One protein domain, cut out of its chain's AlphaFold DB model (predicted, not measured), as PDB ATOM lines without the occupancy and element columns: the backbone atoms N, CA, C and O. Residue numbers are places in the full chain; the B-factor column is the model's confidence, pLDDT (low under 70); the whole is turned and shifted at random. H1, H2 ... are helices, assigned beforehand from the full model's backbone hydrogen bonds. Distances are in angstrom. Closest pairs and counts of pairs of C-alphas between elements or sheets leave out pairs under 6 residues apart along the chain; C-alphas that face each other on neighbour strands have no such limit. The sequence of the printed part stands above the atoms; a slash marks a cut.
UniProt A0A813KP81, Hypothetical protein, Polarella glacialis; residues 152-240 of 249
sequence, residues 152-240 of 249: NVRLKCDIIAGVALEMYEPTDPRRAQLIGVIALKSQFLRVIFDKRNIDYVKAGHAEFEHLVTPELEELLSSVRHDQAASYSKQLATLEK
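AT A GLANCE: This is residues 152 to 240 of the 249 residues of the protein "Hypothetical protein" of Polarella glacialis (UniProt A0A813KP81). Three helices, H1, H2 and H3, make a small compact body, and a long fourth helix, H4, starts near H2 and runs past the body, so that its residues 225 to 240 stick out as a free arm. In the body H1 and H2 run opposite ways with their lines almost aligned, H3 packs on H1 at a slant and meets H2 only at the corner by their link, and a long link, residues 196 to 213, leads from H3 to H4. The printed part has 89 residues, with four named helices in the order H1, H2, H3, H4 and no named strand, and its class is all helix. It is only just compact, close to loose, with a radius of gyration of the C-alphas of 14.3 A, and it is elongated, spanning 48 by 29 by 24 A.

IN THESE COORDINATES: Find C-alpha 152 at (29.982, -36.637, 34.851); from there H1, residues 152 to 166, runs 21.3 A to Glu 166. Go on to C-alpha 173 at (57.570, -44.921, 45.752), where H2, residues 173 to 185, begins; it measures 19.0 A. H3 follows with residues 187 to 195 and is 12.6 A long. Last comes H4, residues 214 to 240, the longest helix at 38.8 A; it ends at C-alpha 240 at (20.897, -23.365, 50.676).

HOW THE PARTS SIT: Start at Cys 157 and Leu 189, whose C-alphas, 6.0 A apart, are the closest of H1 and H3; these helices touch and run the same way at a steep tilt of 47 degrees. H2 and H3 touch only at the corner by their link, with residues 182 to 184 of H2 alone. Their closest C-alphas are those of Ala 183 and Arg 190, 4.7 A apart, and they run opposite ways at a steep tilt of 47 degrees. H1 and H2 are close but not clearly touching, with the closest C-alphas, those of Ala 164 and Ile 179, 6.4 A apart. They run opposite ways at a shallow tilt of 7 degrees. H4 touches no helix: it is apart from H1 and H3, and only just apart from H2, at 8.1 A. Along the backbone of H1, H2, H3 and H4, every O i to N i+4 pair is within hydrogen-bond range.

THE WHOLE: Look at Ala 206 and Lys 240 for the two C-alphas farthest apart, 49.0 A. Without residues 225 to 240 of H4, which stand free, the body of 73 residues spans 30 by 27 by 21 A. The link from H2 to H3 is tight, that from H1 to H2 short, and that from H3 to H4, with 18 residues, long. The printed part has no cut. In the B-factor column of this predicted model the mean pLDDT of the printed part is 77.9; 30 residues are under 70, among them 201 to 213 and 222 to 229.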
ATOM      1  N   ASN A 152      29.885 -36.251  33.441       88.12
ATOM      2  CA  ASN A 152      29.982 -36.637  34.851       88.12
ATOM      3  C   ASN A 152      31.158 -37.584  35.123       88.12
ATOM      4  O   ASN A 152      31.833 -37.437  36.137       88.12
ATOM      5  N   VAL A 153      31.434 -38.536  34.223       90.50
ATOM      6  CA  VAL A 153      32.595 -39.434  34.364       90.50
ATOM      7  C   VAL A 153      33.896 -38.651  34.237       90.50
ATOM      8  O   VAL A 153      34.817 -38.887  35.014       90.50
ATOM      9  N   ARG A 154      33.961 -37.692  33.304       93.75
ATOM     10  CA  ARG A 154      35.133 -36.822  33.145       93.75
ATOM     11  C   ARG A 154      35.392 -35.996  34.397       93.75
ATOM     12  O   ARG A 154      36.487 -36.081  34.925       93.75
ATOM     13  N   LEU A 155      34.364 -35.326  34.922       92.06
ATOM     14  CA  LEU A 155      34.474 -34.532  36.146       92.06
ATOM     15  C   LEU A 155      34.967 -35.379  37.331       92.06
ATOM     16  O   LEU A 155      35.895 -34.981  38.021       92.06
ATOM     17  N   LYS A 156      34.416 -36.589  37.521       89.50
ATOM     18  CA  LYS A 156      34.896 -37.528  38.553       89.50
ATOM     19  C   LYS A 156      36.364 -37.909  38.357       89.50
ATOM     20  O   LYS A 156      37.109 -37.950  39.328       89.50
ATOM     21  N   CYS A 157      36.781 -38.193  37.123       92.38
ATOM     22  CA  CYS A 157      38.177 -38.513  36.831       92.38
ATOM     23  C   CYS A 157      39.100 -37.309  37.065       92.38
ATOM     24  O   CYS A 157      40.189 -37.494  37.590       92.38
ATOM     25  N   ASP A 158      38.660 -36.095  36.729       90.00
ATOM     26  CA  ASP A 158      39.429 -34.870  36.959       90.00
ATOM     27  C   ASP A 158      39.633 -34.615  38.461       90.00
ATOM     28  O   ASP A 158      40.750 -34.305  38.873       90.00
ATOM     29  N   ILE A 159      38.594 -34.825  39.278       90.75
ATOM     30  CA  ILE A 159      38.665 -34.747  40.747       90.75
ATOM     31  C   ILE A 159      39.635 -35.794  41.298       90.75
ATOM     32  O   ILE A 159      40.550 -35.447  42.039       90.75
ATOM     33  N   ILE A 160      39.468 -37.066  40.915       90.19
ATOM     34  CA  ILE A 160      40.345 -38.159  41.367       90.19
ATOM     35  C   ILE A 160      41.798 -37.860  40.991       90.19
ATOM     36  O   ILE A 160      42.691 -38.029  41.814       90.19
ATOM     37  N   ALA A 161      42.036 -37.389  39.766       92.81
ATOM     38  CA  ALA A 161      43.370 -37.030  39.310       92.81
ATOM     39  C   ALA A 161      43.940 -35.811  40.048       92.81
ATOM     40  O   ALA A 161      45.152 -35.733  40.213       92.81
ATOM     41  N   GLY A 162      43.100 -34.855  40.461       90.25
ATOM     42  CA  GLY A 162      43.499 -33.725  41.305       90.25
ATOM     43  C   GLY A 162      43.957 -34.185  42.687       90.25
ATOM     44  O   GLY A 162      45.089 -33.922  43.070       90.25
ATOM     45  N   VAL A 163      43.133 -34.975  43.377       89.06
ATOM     46  CA  VAL A 163      43.459 -35.507  44.712       89.06
ATOM     47  C   VAL A 163      44.696 -36.407  44.671       89.06
ATOM     48  O   VAL A 163      45.586 -36.281  45.503       89.06
ATOM     49  N   ALA A 164      44.794 -37.288  43.672       90.12
ATOM     50  CA  ALA A 164      45.958 -38.155  43.508       90.12
ATOM     51  C   ALA A 164      47.259 -37.361  43.288       90.12
ATOM     52  O   ALA A 164      48.319 -37.801  43.719       90.12
ATOM     53  N   LEU A 165      47.174 -36.194  42.639       89.88
ATOM     54  CA  LEU A 165      48.309 -35.296  42.438       89.88
ATOM     55  C   LEU A 165      48.675 -34.494  43.676       89.88
ATOM     56  O   LEU A 165      49.856 -34.318  43.934       89.88
ATOM     57  N   GLU A 166      47.693 -34.026  44.439       91.00
ATOM     58  CA  GLU A 166      47.950 -33.364  45.723       91.00
ATOM     59  C   GLU A 166      48.627 -34.320  46.711       91.00
ATOM     60  O   GLU A 166      49.480 -33.910  47.493       91.00
ATOM     61  N   MET A 167      48.290 -35.611  46.645       86.50
ATOM     62  CA  MET A 167      48.947 -36.654  47.429       86.50
ATOM     63  C   MET A 167      50.294 -37.100  46.845       86.50
ATOM     64  O   MET A 167      51.040 -37.794  47.536       86.50
ATOM     65  N   TYR A 168      50.603 -36.766  45.589       88.25
ATOM     66  CA  TYR A 168      51.816 -37.231  44.928       88.25
ATOM     67  C   TYR A 168      53.048 -36.568  45.529       88.25
ATOM     68  O   TYR A 168      53.182 -35.348  45.536       88.25
ATOM     69  N   GLU A 169      53.985 -37.396  45.974       87.94
ATOM     70  CA  GLU A 169      55.286 -36.947  46.443       87.94
ATOM     71  C   GLU A 169      56.354 -37.746  45.689       87.94
ATOM     72  O   GLU A 169      56.383 -38.971  45.830       87.94
ATOM     73  N   PRO A 170      57.201 -37.106  44.858       80.56
ATOM     74  CA  PRO A 170      58.143 -37.815  43.983       80.56
ATOM     75  C   PRO A 170      59.142 -38.713  44.722       80.56
ATOM     76  O   PRO A 170      59.721 -39.617  44.126       80.56
ATOM     77  N   THR A 171      59.372 -38.443  46.006       87.00
ATOM     78  CA  THR A 171      60.301 -39.173  46.874       87.00
ATOM     79  C   THR A 171      59.718 -40.477  47.415       87.00
ATOM     80  O   THR A 171      60.492 -41.361  47.782       87.00
ATOM     81  N   ASP A 172      58.389 -40.629  47.458       86.31
ATOM     82  CA  ASP A 172      57.738 -41.810  48.026       86.31
ATOM     83  C   ASP A 172      57.277 -42.783  46.922       86.31
ATOM     84  O   ASP A 172      56.268 -42.539  46.242       86.31
ATOM     85  N   PRO A 173      57.951 -43.939  46.759       84.88
ATOM     86  CA  PRO A 173      57.570 -44.921  45.752       84.88
ATOM     87  C   PRO A 173      56.160 -45.473  45.984       84.88
ATOM     88  O   PRO A 173      55.475 -45.783  45.013       84.88
ATOM     89  N   ARG A 174      55.664 -45.550  47.229       84.06
ATOM     90  CA  ARG A 174      54.319 -46.089  47.515       84.06
ATOM     91  C   ARG A 174      53.221 -45.207  46.923       84.06
ATOM     92  O   ARG A 174      52.227 -45.711  46.401       84.06
ATOM     93  N   ARG A 175      53.413 -43.887  46.948       84.56
ATOM     94  CA  ARG A 175      52.476 -42.920  46.354       84.56
ATOM     95  C   ARG A 175      52.494 -42.977  44.828       84.56
ATOM     96  O   ARG A 175      51.429 -42.951  44.212       84.56
ATOM     97  N   ALA A 176      53.667 -43.142  44.213       85.75
ATOM     98  CA  ALA A 176      53.767 -43.375  42.770       85.75
ATOM     99  C   ALA A 176      53.037 -44.667  42.345       85.75
ATOM    100  O   ALA A 176      52.304 -44.670  41.351       85.75
ATOM    101  N   GLN A 177      53.160 -45.738  43.138       84.69
ATOM    102  CA  GLN A 177      52.445 -47.000  42.913       84.69
ATOM    103  C   GLN A 177      50.922 -46.832  43.021       84.69
ATOM    104  O   GLN A 177      50.191 -47.309  42.151       84.69
ATOM    105  N   LEU A 178      50.431 -46.098  44.029       86.25
ATOM    106  CA  LEU A 178      49.005 -45.784  44.176       86.25
ATOM    107  C   LEU A 178      48.451 -45.080  42.926       86.25
ATOM    108  O   LEU A 178      47.386 -45.458  42.432       86.25
ATOM    109  N   ILE A 179      49.176 -44.101  42.374       89.44
ATOM    110  CA  ILE A 179      48.778 -43.420  41.128       89.44
ATOM    111  C   ILE A 179      48.746 -44.399  39.956       89.44
ATOM    112  O   ILE A 179      47.788 -44.378  39.181       89.44
ATOM    113  N   GLY A 180      49.734 -45.293  39.857       88.31
ATOM    114  CA  GLY A 180      49.744 -46.371  38.870       88.31
ATOM    115  C   GLY A 180      48.481 -47.234  38.940       88.31
ATOM    116  O   GLY A 180      47.800 -47.422  37.929       88.31
ATOM    117  N   VAL A 181      48.086 -47.670  40.138       88.06
ATOM    118  CA  VAL A 181      46.854 -48.456  40.326       88.06
ATOM    119  C   VAL A 181      45.600 -47.643  39.983       88.06
ATOM    120  O   VAL A 181      44.686 -48.155  39.330       88.06
ATOM    121  N   ILE A 182      45.543 -46.363  40.360       89.56
ATOM    122  CA  ILE A 182      44.429 -45.472  39.996       89.56
ATOM    123  C   ILE A 182      44.331 -45.324  38.467       89.56
ATOM    124  O   ILE A 182      43.227 -45.392  37.914       89.56
ATOM    125  N   ALA A 183      45.461 -45.180  37.772       90.19
ATOM    126  CA  ALA A 183      45.520 -45.079  36.315       90.19
ATOM    127  C   ALA A 183      45.009 -46.356  35.622       90.19
ATOM    128  O   ALA A 183      44.329 -46.269  34.595       90.19
ATOM    129  N   LEU A 184      45.259 -47.536  36.201       88.19
ATOM    130  CA  LEU A 184      44.765 -48.819  35.683       88.19
ATOM    131  C   LEU A 184      43.237 -48.950  35.755       88.19
ATOM    132  O   LEU A 184      42.634 -49.579  34.883       88.19
ATOM    133  N   LYS A 185      42.580 -48.311  36.734       87.50
ATOM    134  CA  LYS A 185      41.112 -48.381  36.886       87.50
ATOM    135  C   LYS A 185      40.351 -47.679  35.759       87.50
ATOM    136  O   LYS A 185      39.174 -47.973  35.541       87.50
ATOM    137  N   SER A 186      40.978 -46.742  35.047       89.31
ATOM    138  CA  SER A 186      40.330 -46.017  33.954       89.31
ATOM    139  C   SER A 186      41.326 -45.572  32.893       89.31
ATOM    140  O   SER A 186      42.200 -44.748  33.140       89.31
ATOM    141  N   GLN A 187      41.083 -45.991  31.651       88.88
ATOM    142  CA  GLN A 187      41.832 -45.508  30.488       88.88
ATOM    143  C   GLN A 187      41.813 -43.972  30.375       88.88
ATOM    144  O   GLN A 187      42.768 -43.381  29.885       88.88
ATOM    145  N   PHE A 188      40.745 -43.309  30.836       92.12
ATOM    146  CA  PHE A 188      40.672 -41.848  30.816       92.12
ATOM    147  C   PHE A 188      41.590 -41.202  31.865       92.12
ATOM    148  O   PHE A 188      42.207 -40.184  31.566       92.12
ATOM    149  N   LEU A 189      41.731 -41.808  33.052       92.94
ATOM    150  CA  LEU A 189      42.683 -41.348  34.073       92.94
ATOM    151  C   LEU A 189      44.119 -41.473  33.575       92.94
ATOM    152  O   LEU A 189      44.887 -40.528  33.714       92.94
ATOM    153  N   ARG A 190      44.442 -42.584  32.907       90.75
ATOM    154  CA  ARG A 190      45.741 -42.784  32.255       90.75
ATOM    155  C   ARG A 190      46.084 -41.632  31.301       90.75
ATOM    156  O   ARG A 190      47.116 -40.996  31.452       90.75
ATOM    157  N   VAL A 191      45.155 -41.263  30.414       90.62
ATOM    158  CA  VAL A 191      45.335 -40.117  29.499       90.62
ATOM    159  C   VAL A 191      45.520 -38.790  30.249       90.62
ATOM    160  O   VAL A 191      46.276 -37.937  29.789       90.62
ATOM    161  N   ILE A 192      44.826 -38.574  31.374       92.62
ATOM    162  CA  ILE A 192      45.008 -37.360  32.189       92.62
ATOM    163  C   ILE A 192      46.412 -37.327  32.796       92.62
ATOM    164  O   ILE A 192      47.077 -36.297  32.713       92.62
ATOM    165  N   PHE A 193      46.864 -38.429  33.390       92.38
ATOM    166  CA  PHE A 193      48.178 -38.496  34.019       92.38
ATOM    167  C   PHE A 193      49.319 -38.421  32.997       92.38
ATOM    168  O   PHE A 193      50.283 -37.698  33.241       92.38
ATOM    169  N   ASP A 194      49.165 -39.043  31.822       89.50
ATOM    170  CA  ASP A 194      50.111 -38.925  30.701       89.50
ATOM    171  C   ASP A 194      50.252 -37.465  30.247       89.50
ATOM    172  O   ASP A 194      51.357 -36.950  30.101       89.50
ATOM    173  N   LYS A 195      49.129 -36.746  30.091       90.56
ATOM    174  CA  LYS A 195      49.140 -35.316  29.728       90.56
ATOM    175  C   LYS A 195      49.800 -34.426  30.774       90.56
ATOM    176  O   LYS A 195      50.265 -33.343  30.433       90.56
ATOM    177  N   ARG A 196      49.789 -34.849  32.037       89.31
ATOM    178  CA  ARG A 196      50.421 -34.139  33.154       89.31
ATOM    179  C   ARG A 196      51.868 -34.587  33.389       89.31
ATOM    180  O   ARG A 196      52.483 -34.110  34.333       89.31
ATOM    181  N   ASN A 197      52.399 -35.458  32.525       87.50
ATOM    182  CA  ASN A 197      53.773 -35.950  32.550       87.50
ATOM    183  C   ASN A 197      54.176 -36.574  33.899       87.50
ATOM    184  O   ASN A 197      55.291 -36.387  34.382       87.50
ATOM    185  N   ILE A 198      53.241 -37.283  34.538       82.94
ATOM    186  CA  ILE A 198      53.533 -38.018  35.768       82.94
ATOM    187  C   ILE A 198      54.218 -39.324  35.363       82.94
ATOM    188  O   ILE A 198      53.638 -40.141  34.652       82.94
ATOM    189  N   ASP A 199      55.437 -39.544  35.843       77.25
ATOM    190  CA  ASP A 199      56.236 -40.745  35.575       77.25
ATOM    191  C   ASP A 199      55.747 -41.964  36.398       77.25
ATOM    192  O   ASP A 199      56.506 -42.615  37.107       77.25
ATOM    193  N   TYR A 200      54.459 -42.317  36.315       71.19
ATOM    194  CA  TYR A 200      53.918 -43.518  36.982       71.19
ATOM    195  C   TYR A 200      54.164 -44.799  36.164       71.19
ATOM    196  O   TYR A 200      54.148 -45.905  36.700       71.19
ATOM    197  N   VAL A 201      54.424 -44.665  34.858       62.34
ATOM    198  CA  VAL A 201      54.618 -45.793  33.927       62.34
ATOM    199  C   VAL A 201      55.988 -46.459  34.107       62.34
ATOM    200  O   VAL A 201      56.108 -47.670  33.909       62.34
ATOM    201  N   LYS A 202      57.012 -45.708  34.541       57.44
ATOM    202  CA  LYS A 202      58.367 -46.247  34.777       57.44
ATOM    203  C   LYS A 202      58.430 -47.212  35.962       57.44
ATOM    204  O   LYS A 202      59.326 -48.044  35.998       57.44
ATOM    205  N   ALA A 203      57.470 -47.148  36.885       55.22
ATOM    206  CA  ALA A 203      57.448 -47.998  38.072       55.22
ATOM    207  C   ALA A 203      57.049 -49.465  37.799       55.22
ATOM    208  O   ALA A 203      57.015 -50.250  38.735       55.22
ATOM    209  N   GLY A 204      56.771 -49.856  36.546       53.31
ATOM    210  CA  GLY A 204      56.632 -51.268  36.167       53.31
ATOM    211  C   GLY A 204      55.189 -51.756  36.067       53.31
ATOM    212  O   GLY A 204      54.710 -52.507  36.905       53.31
ATOM    213  N   HIS A 205      54.511 -51.416  34.969       55.38
ATOM    214  CA  HIS A 205      53.167 -51.911  34.615       55.38
ATOM    215  C   HIS A 205      52.981 -53.445  34.735       55.38
ATOM    216  O   HIS A 205      51.847 -53.899  34.859       55.38
ATOM    217  N   ALA A 206      54.066 -54.228  34.668       56.16
ATOM    218  CA  ALA A 206      54.054 -55.690  34.705       56.16
ATOM    219  C   ALA A 206      53.989 -56.296  36.122       56.16
ATOM    220  O   ALA A 206      53.597 -57.449  36.251       56.16
ATOM    221  N   GLU A 207      54.320 -55.545  37.179       58.91
ATOM    222  CA  GLU A 207      54.318 -56.076  38.558       58.91
ATOM    223  C   GLU A 207      53.046 -55.713  39.347       58.91
ATOM    224  O   GLU A 207      52.770 -56.285  40.400       58.91
ATOM    225  N   PHE A 208      52.218 -54.794  38.835       62.19
ATOM    226  CA  PHE A 208      51.121 -54.207  39.613       62.19
ATOM    227  C   PHE A 208      49.806 -54.985  39.628       62.19
ATOM    228  O   PHE A 208      48.996 -54.741  40.523       62.19
ATOM    229  N   GLU A 209      49.564 -55.924  38.707       61.50
ATOM    230  CA  GLU A 209      48.321 -56.720  38.745       61.50
ATOM    231  C   GLU A 209      48.214 -57.572  40.020       61.50
ATOM    232  O   GLU A 209      47.108 -57.827  40.493       61.50
ATOM    233  N   HIS A 210      49.346 -57.937  40.629       62.69
ATOM    234  CA  HIS A 210      49.383 -58.713  41.871       62.69
ATOM    235  C   HIS A 210      49.378 -57.858  43.149       62.69
ATOM    236  O   HIS A 210      49.181 -58.398  44.235       62.69
ATOM    237  N   LEU A 211      49.568 -56.539  43.038       59.72
ATOM    238  CA  LEU A 211      49.699 -55.614  44.172       59.72
ATOM    239  C   LEU A 211      48.420 -54.823  44.473       59.72
ATOM    240  O   LEU A 211      48.438 -53.931  45.322       59.72
ATOM    241  N   VAL A 212      47.294 -55.143  43.826       63.91
ATOM    242  CA  VAL A 212      45.985 -54.665  44.291       63.91
ATOM    243  C   VAL A 212      45.657 -55.405  45.589       63.91
ATOM    244  O   VAL A 212      44.960 -56.416  45.597       63.91
ATOM    245  N   THR A 213      46.232 -54.932  46.691       68.19
ATOM    246  CA  THR A 213      45.970 -55.472  48.019       68.19
ATOM    247  C   THR A 213      44.569 -55.051  48.474       68.19
ATOM    248  O   THR A 213      44.100 -53.965  48.114       68.19
ATOM    249  N   PRO A 214      43.874 -55.872  49.281       71.62
ATOM    250  CA  PRO A 214      42.585 -55.499  49.866       71.62
ATOM    251  C   PRO A 214      42.661 -54.192  50.672       71.62
ATOM    252  O   PRO A 214      41.714 -53.413  50.655       71.62
ATOM    253  N   GLU A 215      43.813 -53.885  51.276       64.69
ATOM    254  CA  GLU A 215      44.080 -52.605  51.952       64.69
ATOM    255  C   GLU A 215      43.939 -51.404  51.005       64.69
ATOM    256  O   GLU A 215      43.387 -50.369  51.373       64.69
ATOM    257  N   LEU A 216      44.388 -51.535  49.754       64.88
ATOM    258  CA  LEU A 216      44.264 -50.480  48.749       64.88
ATOM    259  C   LEU A 216      42.810 -50.301  48.290       64.88
ATOM    260  O   LEU A 216      42.376 -49.183  47.999       64.88
ATOM    261  N   GLU A 217      42.040 -51.389  48.216       70.56
ATOM    262  CA  GLU A 217      40.600 -51.314  47.949       70.56
ATOM    263  C   GLU A 217      39.828 -50.684  49.106       70.56
ATOM    264  O   GLU A 217      38.908 -49.899  48.855       70.56
ATOM    265  N   GLU A 218      40.222 -50.965  50.345       74.94
ATOM    266  CA  GLU A 218      39.662 -50.344  51.541       74.94
ATOM    267  C   GLU A 218      39.960 -48.840  51.570       74.94
ATOM    268  O   GLU A 218      39.043 -48.041  51.747       74.94
ATOM    269  N   LEU A 219      41.194 -48.433  51.262       64.69
ATOM    270  CA  LEU A 219      41.600 -47.025  51.200       64.69
ATOM    271  C   LEU A 219      40.875 -46.272  50.072       64.69
ATOM    272  O   LEU A 219      40.398 -45.154  50.245       64.69
ATOM    273  N   LEU A 220      40.697 -46.907  48.910       65.25
ATOM    274  CA  LEU A 220      39.879 -46.337  47.835       65.25
ATOM    275  C   LEU A 220      38.387 -46.286  48.196       65.25
ATOM    276  O   LEU A 220      37.671 -45.422  47.684       65.25
ATOM    277  N   SER A 221      37.907 -47.192  49.044       73.25
ATOM    278  CA  SER A 221      36.523 -47.204  49.526       73.25
ATOM    279  C   SER A 221      36.290 -46.162  50.622       73.25
ATOM    280  O   SER A 221      35.257 -45.491  50.592       73.25
ATOM    281  N   SER A 222      37.257 -45.931  51.513       68.38
ATOM    282  CA  SER A 222      37.181 -44.875  52.529       68.38
ATOM    283  C   SER A 222      37.201 -43.491  51.883       68.38
ATOM    284  O   SER A 222      36.309 -42.686  52.144       68.38
ATOM    285  N   VAL A 223      38.092 -43.261  50.908       61.94
ATOM    286  CA  VAL A 223      38.120 -42.012  50.128       61.94
ATOM    287  C   VAL A 223      36.784 -41.782  49.419       61.94
ATOM    288  O   VAL A 223      36.292 -40.655  49.382       61.94
ATOM    289  N   ARG A 224      36.139 -42.834  48.895       69.75
ATOM    290  CA  ARG A 224      34.798 -42.717  48.297       69.75
ATOM    291  C   ARG A 224      33.737 -42.313  49.318       69.75
ATOM    292  O   ARG A 224      32.866 -41.523  48.960       69.75
ATOM    293  N   HIS A 225      33.788 -42.830  50.543       68.19
ATOM    294  CA  HIS A 225      32.819 -42.497  51.589       68.19
ATOM    295  C   HIS A 225      33.019 -41.084  52.146       68.19
ATOM    296  O   HIS A 225      32.049 -40.326  52.226       68.19
ATOM    297  N   ASP A 226      34.259 -40.685  52.416       62.16
ATOM    298  CA  ASP A 226      34.576 -39.351  52.932       62.16
ATOM    299  C   ASP A 226      34.332 -38.264  51.882       62.16
ATOM    300  O   ASP A 226      33.763 -37.208  52.181       62.16
ATOM    301  N   GLN A 227      34.663 -38.538  50.615       61.28
ATOM    302  CA  GLN A 227      34.327 -37.626  49.524       61.28
ATOM    303  C   GLN A 227      32.828 -37.606  49.241       61.28
ATOM    304  O   GLN A 227      32.304 -36.532  48.971       61.28
ATOM    305  N   ALA A 228      32.104 -38.726  49.333       58.56
ATOM    306  CA  ALA A 228      30.645 -38.711  49.200       58.56
ATOM    307  C   ALA A 228      29.990 -37.856  50.293       58.56
ATOM    308  O   ALA A 228      29.080 -37.079  49.997       58.56
ATOM    309  N   ALA A 229      30.483 -37.935  51.532       68.25
ATOM    310  CA  ALA A 229      30.039 -37.072  52.620       68.25
ATOM    311  C   ALA A 229      30.404 -35.597  52.366       68.25
ATOM    312  O   ALA A 229      29.566 -34.716  52.564       68.25
ATOM    313  N   SER A 230      31.618 -35.318  51.878       73.06
ATOM    314  CA  SER A 230      32.069 -33.961  51.540       73.06
ATOM    315  C   SER A 230      31.274 -33.349  50.376       73.06
ATOM    316  O   SER A 230      30.758 -32.240  50.498       73.06
ATOM    317  N   TYR A 231      31.056 -34.095  49.288       58.69
ATOM    318  CA  TYR A 231      30.228 -33.672  48.152       58.69
ATOM    319  C   TYR A 231      28.766 -33.482  48.542       58.69
ATOM    320  O   TYR A 231      28.142 -32.524  48.092       58.69
ATOM    321  N   SER A 232      28.223 -34.342  49.405       66.62
ATOM    322  CA  SER A 232      26.858 -34.177  49.917       66.62
ATOM    323  C   SER A 232      26.731 -32.898  50.748       66.62
ATOM    324  O   SER A 232      25.750 -32.171  50.608       66.62
ATOM    325  N   LYS A 233      27.749 -32.565  51.556       74.56
ATOM    326  CA  LYS A 233      27.813 -31.289  52.285       74.56
ATOM    327  C   LYS A 233      27.932 -30.095  51.336       74.56
ATOM    328  O   LYS A 233      27.219 -29.116  51.520       74.56
ATOM    329  N   GLN A 234      28.782 -30.170  50.310       63.00
ATOM    330  CA  GLN A 234      28.927 -29.100  49.315       63.00
ATOM    331  C   GLN A 234      27.634 -28.873  48.516       63.00
ATOM    332  O   GLN A 234      27.247 -27.725  48.313       63.00
ATOM    333  N   LEU A 235      26.929 -29.939  48.124       60.00
ATOM    334  CA  LEU A 235      25.627 -29.846  47.455       60.00
ATOM    335  C   LEU A 235      24.553 -29.249  48.368       60.00
ATOM    336  O   LEU A 235      23.866 -28.324  47.951       60.00
ATOM    337  N   ALA A 236      24.469 -29.688  49.627       71.50
ATOM    338  CA  ALA A 236      23.535 -29.114  50.598       71.50
ATOM    339  C   ALA A 236      23.814 -27.622  50.868       71.50
ATOM    340  O   ALA A 236      22.891 -26.837  51.083       71.50
ATOM    341  N   THR A 237      25.083 -27.207  50.847       79.06
ATOM    342  CA  THR A 237      25.466 -25.792  50.947       79.06
ATOM    343  C   THR A 237      25.082 -25.017  49.688       79.06
ATOM    344  O   THR A 237      24.611 -23.887  49.793       79.06
ATOM    345  N   LEU A 238      25.235 -25.603  48.499       62.66
ATOM    346  CA  LEU A 238      24.803 -24.977  47.247       62.66
ATOM    347  C   LEU A 238      23.281 -24.816  47.184       62.66
ATOM    348  O   LEU A 238      22.816 -23.739  46.830       62.66
ATOM    349  N   GLU A 239      22.508 -25.825  47.588       71.31
ATOM    350  CA  GLU A 239      21.040 -25.753  47.648       71.31
ATOM    351  C   GLU A 239      20.549 -24.649  48.591       71.31
ATOM    352  O   GLU A 239      19.594 -23.946  48.269       71.31
ATOM    353  N   LYS A 240      21.228 -24.441  49.726       78.00
ATOM    354  CA  LYS A 240      20.897 -23.365  50.676       78.00
ATOM    355  C   LYS A 240      21.240 -21.970  50.159       78.00
ATOM    356  O   LYS A 240      20.594 -21.006  50.556       78.00
TER     357      LYS A 240